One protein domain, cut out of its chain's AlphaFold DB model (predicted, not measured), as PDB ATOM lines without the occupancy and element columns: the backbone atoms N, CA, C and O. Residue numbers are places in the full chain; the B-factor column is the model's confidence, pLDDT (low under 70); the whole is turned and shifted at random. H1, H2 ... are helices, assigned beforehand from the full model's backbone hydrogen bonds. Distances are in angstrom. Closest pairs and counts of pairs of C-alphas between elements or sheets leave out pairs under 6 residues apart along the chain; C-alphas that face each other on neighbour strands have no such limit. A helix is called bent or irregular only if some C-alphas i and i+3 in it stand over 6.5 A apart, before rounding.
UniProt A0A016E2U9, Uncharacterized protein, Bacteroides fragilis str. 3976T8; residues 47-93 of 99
ATOM      1  N   ASP A  47     177.998 104.726 205.222       88.44
ATOM      2  CA  ASP A  47     178.207 103.430 205.864       88.44
ATOM      3  C   ASP A  47     176.919 102.585 205.905       88.44
ATOM      4  O   ASP A  47     176.993 101.357 205.841       88.44
ATOM      5  N   ASP A  48     175.737 103.211 205.927       89.19
ATOM      6  CA  ASP A  48     174.460 102.497 205.794       89.19
ATOM      7  C   ASP A  48     174.303 101.904 204.389       89.19
ATOM      8  O   ASP A  48     173.846 100.772 204.244       89.19
ATOM      9  N   LEU A  49     174.732 102.641 203.355       91.50
ATOM     10  CA  LEU A  49     174.772 102.135 201.978       91.50
ATOM     11  C   LEU A  49     175.713 100.934 201.880       91.50
ATOM     12  O   LEU A  49     175.319  99.895 201.354       91.50
ATOM     13  N   VAL A  50     176.917 101.049 202.448       91.81
ATOM     14  CA  VAL A  50     177.906  99.959 202.484       91.81
ATOM     15  C   VAL A  50     177.363  98.737 203.223       91.81
ATOM     16  O   VAL A  50     177.529  97.613 202.752       91.81
ATOM     17  N   SER A  51     176.656  98.940 204.335       90.44
ATOM     18  CA  SER A  51     176.027  97.856 205.103       90.44
ATOM     19  C   SER A  51     174.952  97.107 204.304       90.44
ATOM     20  O   SER A  51     174.755  95.912 204.518       90.44
ATOM     21  N   GLU A  52     174.295  97.779 203.355       91.19
ATOM     22  CA  GLU A  52     173.325  97.191 202.421       91.19
ATOM     23  C   GLU A  52     173.957  96.704 201.098       91.19
ATOM     24  O   GLU A  52     173.238  96.250 200.208       91.19
ATOM     25  N   GLY A  53     175.288  96.752 200.966       92.88
ATOM     26  CA  GLY A  53     176.025  96.258 199.793       92.88
ATOM     27  C   GLY A  53     176.164  97.261 198.644       92.88
ATOM     28  O   GLY A  53     176.509  96.874 197.527       92.88
ATOM     29  N   TYR A  54     175.902  98.542 198.895       93.81
ATOM     30  CA  TYR A  54     176.084  99.628 197.933       93.81
ATOM     31  C   TYR A  54     177.406 100.367 198.153       93.81
ATOM     32  O   TYR A  54     177.868 100.524 199.283       93.81
ATOM     33  N   ASP A  55     177.993 100.898 197.084       93.81
ATOM     34  CA  ASP A  55     179.161 101.768 197.182       93.81
ATOM     35  C   ASP A  55     178.739 103.197 197.561       93.81
ATOM     36  O   ASP A  55     178.550 104.092 196.727       93.81
ATOM     37  N   GLY A  56     178.598 103.421 198.868       88.62
ATOM     38  CA  GLY A  56     178.300 104.741 199.420       88.62
ATOM     39  C   GLY A  56     179.381 105.791 199.134       88.62
ATOM     40  O   GLY A  56     179.086 106.987 199.162       88.62
ATOM     41  N   TYR A  57     180.618 105.386 198.829       88.81
ATOM     42  CA  TYR A  57     181.739 106.297 198.574       88.81
ATOM     43  C   TYR A  57     181.859 106.692 197.098       88.81
ATOM     44  O   TYR A  57     182.301 107.805 196.811       88.81
ATOM     45  N   ALA A  58     181.402 105.847 196.173       90.94
ATOM     46  CA  ALA A  58     181.198 106.212 194.770       90.94
ATOM     47  C   ALA A  58     179.917 107.036 194.536       90.94
ATOM     48  O   ALA A  58     179.736 107.607 193.460       90.94
ATOM     49  N   THR A  59     179.033 107.117 195.534       88.69
ATOM     50  CA  THR A  59     177.776 107.871 195.458       88.69
ATOM     51  C   THR A  59     177.993 109.358 195.757       88.69
ATOM     52  O   THR A  59     178.491 109.742 196.824       88.69
ATOM     53  N   ASP A  60     177.597 110.213 194.811       89.44
ATOM     54  CA  ASP A  60     177.711 111.666 194.946       89.44
ATOM     55  C   ASP A  60     176.710 112.248 195.963       89.44
ATOM     56  O   ASP A  60     175.656 111.672 196.243       89.44
ATOM     57  N   ASP A  61     177.036 113.423 196.506       86.62
ATOM     58  CA  ASP A  61     176.242 114.067 197.559       86.62
ATOM     59  C   ASP A  61     174.809 114.407 197.105       86.62
ATOM     60  O   ASP A  61     173.876 114.318 197.901       86.62
ATOM     61  N   SER A  62     174.596 114.735 195.825       87.38
ATOM     62  CA  SER A  62     173.252 115.028 195.309       87.38
ATOM     63  C   SER A  62     172.387 113.771 195.275       87.38
ATOM     64  O   SER A  62     171.191 113.820 195.568       87.38
ATOM     65  N   THR A  63     172.984 112.633 194.940       89.94
ATOM     66  CA  THR A  63     172.332 111.326 194.996       89.94
ATOM     67  C   THR A  63     172.027 110.932 196.442       89.94
ATOM     68  O   THR A  63     170.896 110.542 196.734       89.94
ATOM     69  N   MET A  64     172.958 111.151 197.377       88.38
ATOM     70  CA  MET A  64     172.717 110.948 198.814       88.38
ATOM     71  C   MET A  64     171.530 111.776 199.335       88.38
ATOM     72  O   MET A  64     170.682 111.261 200.068       88.38
ATOM     73  N   GLU A  65     171.411 113.042 198.921       85.44
ATOM     74  CA  GLU A  65     170.282 113.908 199.287       85.44
ATOM     75  C   GLU A  65     168.940 113.406 198.734       85.44
ATOM     76  O   GLU A  65     167.919 113.477 199.431       85.44
ATOM     77  N   ARG A  66     168.917 112.872 197.506       87.25
ATOM     78  CA  ARG A  66     167.699 112.296 196.909       87.25
ATOM     79  C   ARG A  66     167.267 111.014 197.613       87.25
ATOM     80  O   ARG A  66     166.079 110.869 197.898       87.25
ATOM     81  N   ILE A  67     168.213 110.151 197.986       88.56
ATOM     82  CA  ILE A  67     167.952 108.948 198.795       88.56
ATOM     83  C   ILE A  67     167.326 109.347 200.137       88.56
ATOM     84  O   ILE A  67     166.235 108.882 200.484       88.56
ATOM     85  N   ALA A  68     167.965 110.273 200.859       84.31
ATOM     86  CA  ALA A  68     167.461 110.763 202.138       84.31
ATOM     87  C   ALA A  68     166.069 111.406 201.999       84.31
ATOM     88  O   ALA A  68     165.192 111.168 202.831       84.31
ATOM     89  N   SER A  69     165.831 112.163 200.926       82.12
ATOM     90  CA  SER A  69     164.526 112.773 200.645       82.12
ATOM     91  C   SER A  69     163.447 111.733 200.324       82.12
ATOM     92  O   SER A  69     162.314 111.860 200.788       82.12
ATOM     93  N   SER A  70     163.791 110.685 199.568       83.50
ATOM     94  CA  SER A  70     162.871 109.616 199.146       83.50
ATOM     95  C   SER A  70     162.357 108.781 200.322       83.50
ATOM     96  O   SER A  70     161.191 108.392 200.358       83.50
ATOM     97  N   MET A  71     163.202 108.558 201.326       81.06
ATOM     98  CA  MET A  71     162.870 107.764 202.512       81.06
ATOM     99  C   MET A  71     161.937 108.485 203.514       81.06
ATOM    100  O   MET A  71     161.292 107.835 204.340       81.06
ATOM    101  N   GLY A  72     161.787 109.814 203.434       74.00
ATOM    102  CA  GLY A  72     160.731 110.558 204.137       74.00
ATOM    103  C   GLY A  72     160.674 110.337 205.662       74.00
ATOM    104  O   GLY A  72     161.613 110.657 206.380       74.00
ATOM    105  N   LYS A  73     159.543 109.845 206.196       65.00
ATOM    106  CA  LYS A  73     159.370 109.568 207.645       65.00
ATOM    107  C   LYS A  73     159.818 108.166 208.072       65.00
ATOM    108  O   LYS A  73     160.008 107.950 209.270       65.00
ATOM    109  N   ALA A  74     160.034 107.252 207.123       63.31
ATOM    110  CA  ALA A  74     160.458 105.874 207.403       63.31
ATOM    111  C   ALA A  74     161.832 105.821 208.096       63.31
ATOM    112  O   ALA A  74     162.150 104.875 208.808       63.31
ATOM    113  N   HIS A  75     162.597 106.911 207.985       58.66
ATOM    114  CA  HIS A  75     163.801 107.204 208.764       58.66
ATOM    115  C   HIS A  75     163.649 107.143 210.284       58.66
ATOM    116  O   HIS A  75     164.639 107.042 211.000       58.66
ATOM    117  N   THR A  76     162.424 107.287 210.785       56.16
ATOM    118  CA  THR A  76     162.149 107.487 212.215       56.16
ATOM    119  C   THR A  76     161.285 106.392 212.829       56.16
ATOM    120  O   THR A  76     161.100 106.378 214.046       56.16
ATOM    121  N   GLU A  77     160.778 105.464 212.015       51.00
ATOM    122  CA  GLU A  77     159.906 104.385 212.470       51.00
ATOM    123  C   GLU A  77     160.701 103.078 212.589       51.00
ATOM    124  O   GLU A  77     161.395 102.640 211.669       51.00
ATOM    125  N   TYR A  78     160.639 102.472 213.778       53.84
ATOM    126  CA  TYR A  78     161.340 101.232 214.101       53.84
ATOM    127  C   TYR A  78     160.969 100.120 213.104       53.84
ATOM    128  O   TYR A  78     159.862  99.593 213.146       53.84
ATOM    129  N   GLY A  79     161.927  99.731 212.257       62.59
ATOM    130  CA  GLY A  79     161.854  98.536 211.407       62.59
ATOM    131  C   GLY A  79     161.773  98.786 209.899       62.59
ATOM    132  O   GLY A  79     162.081  97.870 209.143       62.59
ATOM    133  N   GLU A  80     161.439  99.999 209.447       77.06
ATOM    134  CA  GLU A  80     161.292 100.285 208.006       77.06
ATOM    135  C   GLU A  80     162.538 100.910 207.364       77.06
ATOM    136  O   GLU A  80     162.684 100.848 206.145       77.06
ATOM    137  N   TYR A  81     163.473 101.430 208.169       83.31
ATOM    138  CA  TYR A  81     164.678 102.129 207.697       83.31
ATOM    139  C   TYR A  81     165.431 101.379 206.589       83.31
ATOM    140  O   TYR A  81     165.574 101.896 205.485       83.31
ATOM    141  N   TRP A  82     165.867 100.144 206.857       86.56
ATOM    142  CA  TRP A  82     166.691  99.366 205.924       86.56
ATOM    143  C   TRP A  82     165.944  98.997 204.637       86.56
ATOM    144  O   TRP A  82     166.517  99.025 203.550       86.56
ATOM    145  N   LEU A  83     164.641  98.712 204.734       87.44
ATOM    146  CA  LEU A  83     163.811  98.424 203.564       87.44
ATOM    147  C   LEU A  83     163.643  99.671 202.686       87.44
ATOM    148  O   LEU A  83     163.799  99.601 201.467       87.44
ATOM    149  N   SER A  84     163.342 100.815 203.300       88.25
ATOM    150  CA  SER A  84     163.230 102.094 202.600       88.25
ATOM    151  C   SER A  84     164.560 102.521 201.986       88.25
ATOM    152  O   SER A  84     164.558 103.029 200.866       88.25
ATOM    153  N   LEU A  85     165.679 102.262 202.668       89.75
ATOM    154  CA  LEU A  85     167.020 102.543 202.165       89.75
ATOM    155  C   LEU A  85     167.312 101.732 200.906       89.75
ATOM    156  O   LEU A  85     167.642 102.307 199.873       89.75
ATOM    157  N   ARG A  86     167.102 100.413 200.951       90.75
ATOM    158  CA  ARG A  86     167.318  99.533 199.797       90.75
ATOM    159  C   ARG A  86     166.465  99.938 198.593       90.75
ATOM    160  O   ARG A  86     166.958  99.980 197.468       90.75
ATOM    161  N   ASN A  87     165.198 100.279 198.827       91.06
ATOM    162  CA  ASN A  87     164.306 100.751 197.769       91.06
ATOM    163  C   ASN A  87     164.781 102.086 197.174       91.06
ATOM    164  O   ASN A  87     164.785 102.245 195.954       91.06
ATOM    165  N   ALA A  88     165.200 103.032 198.017       91.50
ATOM    166  CA  ALA A  88     165.708 104.324 197.570       91.50
ATOM    167  C   ALA A  88     167.015 104.177 196.772       91.50
ATOM    168  O   ALA A  88     167.122 104.744 195.686       91.50
ATOM    169  N   CYS A  89     167.956 103.350 197.234       92.12
ATOM    170  CA  CYS A  89     169.193 103.051 196.508       92.12
ATOM    171  C   CYS A  89     168.924 102.391 195.147       92.12
ATOM    172  O   CYS A  89     169.545 102.755 194.148       92.12
ATOM    173  N   GLY A  90     167.968 101.457 195.082       91.44
ATOM    174  CA  GLY A  90     167.542 100.840 193.824       91.44
ATOM    175  C   GLY A  90     166.937 101.843 192.837       91.44
ATOM    176  O   GLY A  90     167.276 101.819 191.657       91.44
ATOM    177  N   ASN A  91     166.088 102.757 193.314       92.25
ATOM    178  CA  ASN A  91     165.465 103.788 192.474       92.25
ATOM    179  C   ASN A  91     166.483 104.796 191.920       92.25
ATOM    180  O   ASN A  91     166.358 105.241 190.780       92.25
ATOM    181  N   GLU A  92     167.494 105.138 192.717       91.88
ATOM    182  CA  GLU A  92     168.561 106.068 192.334       91.88
ATOM    183  C   GLU A  92     169.701 105.393 191.550       91.88
ATOM    184  O   GLU A  92     170.632 106.072 191.129       91.88
ATOM    185  N   ASN A  93     169.616 104.080 191.290       91.50
ATOM    186  CA  ASN A  93     170.647 103.287 190.606       91.50
ATOM    187  C   ASN A  93     172.030 103.416 191.263       91.50
ATOM    188  O   ASN A  93     173.050 103.546 190.581       91.50
TER     189      ASN A  93
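This is residues 47 to 93 of the 99 residues of an uncharacterized protein of Bacteroides fragilis str. 3976T8 (UniProt A0A016E2U9). Two helices of equal residue count, H2 and H3, pack on each other at a steep angle, and the short helix H1 lies near H3 but away from H2, the three centres making a triangle. The two links loop out at opposite ends of the longest axis, with Ala 58 in the one and Tyr 78 in the other. The printed part has 47 residues with three named helices, in the order H1, H2, H3 along the chain, and no named strand; the class is all helix, with 27 of the 47 residues in the helices. It is compact, with a radius of gyration of the C-alphas of 9.9 A and spans of 28 by 19 by 15 A.

H2 is residues 61 to 71, 15.6 A from first to last C-alpha; it begins at C-alpha 61 at (176.242, 114.067, 197.559). H3 is residues 81 to 91, 15.3 A from first to last C-alpha, and ends at C-alpha 91 at (165.465, 103.788, 192.474). H1 is residues 47 to 51, 6.0 A from first to last C-alpha, and begins at C-alpha 47 at (178.207, 103.430, 205.864). No helix is bent or irregular.

H2 touches H3, with 8 pairs of C-alphas within 8 A. Their closest C-alphas are those of Ile 67 and Ala 88, 5.3 A apart, and their centres are 10.6 A apart. Their lines stand at a steep tilt of 57 degrees, and they run opposite ways. H1 and H3 are close but not clearly touching, with 2 pairs of C-alphas within 8 A. Their closest C-alphas are those of Leu 49 and Leu 85, 7.8 A apart, and their centres are 11.2 A apart. H1 and H2 are apart. In H1, H2 and H3 every O i to N i+4 pair of the backbone is within hydrogen-bond range.

The two C-alphas farthest apart in the domain are those of Ala 58 and Tyr 78, 28.2 A, while the first and last printed C-alphas, of Asp 47 and Asn 93, are 17.0 A apart. The printed part runs from residue 47 to residue 93 without a cut. The links from H1 to H2 and from H2 to H3 are both short, with 9 residues each, and neither is tight. The mean pLDDT of the printed part is 83.9. The model's confidence is low, under 70, at residues 73 to 79, in the link from H2 to H3.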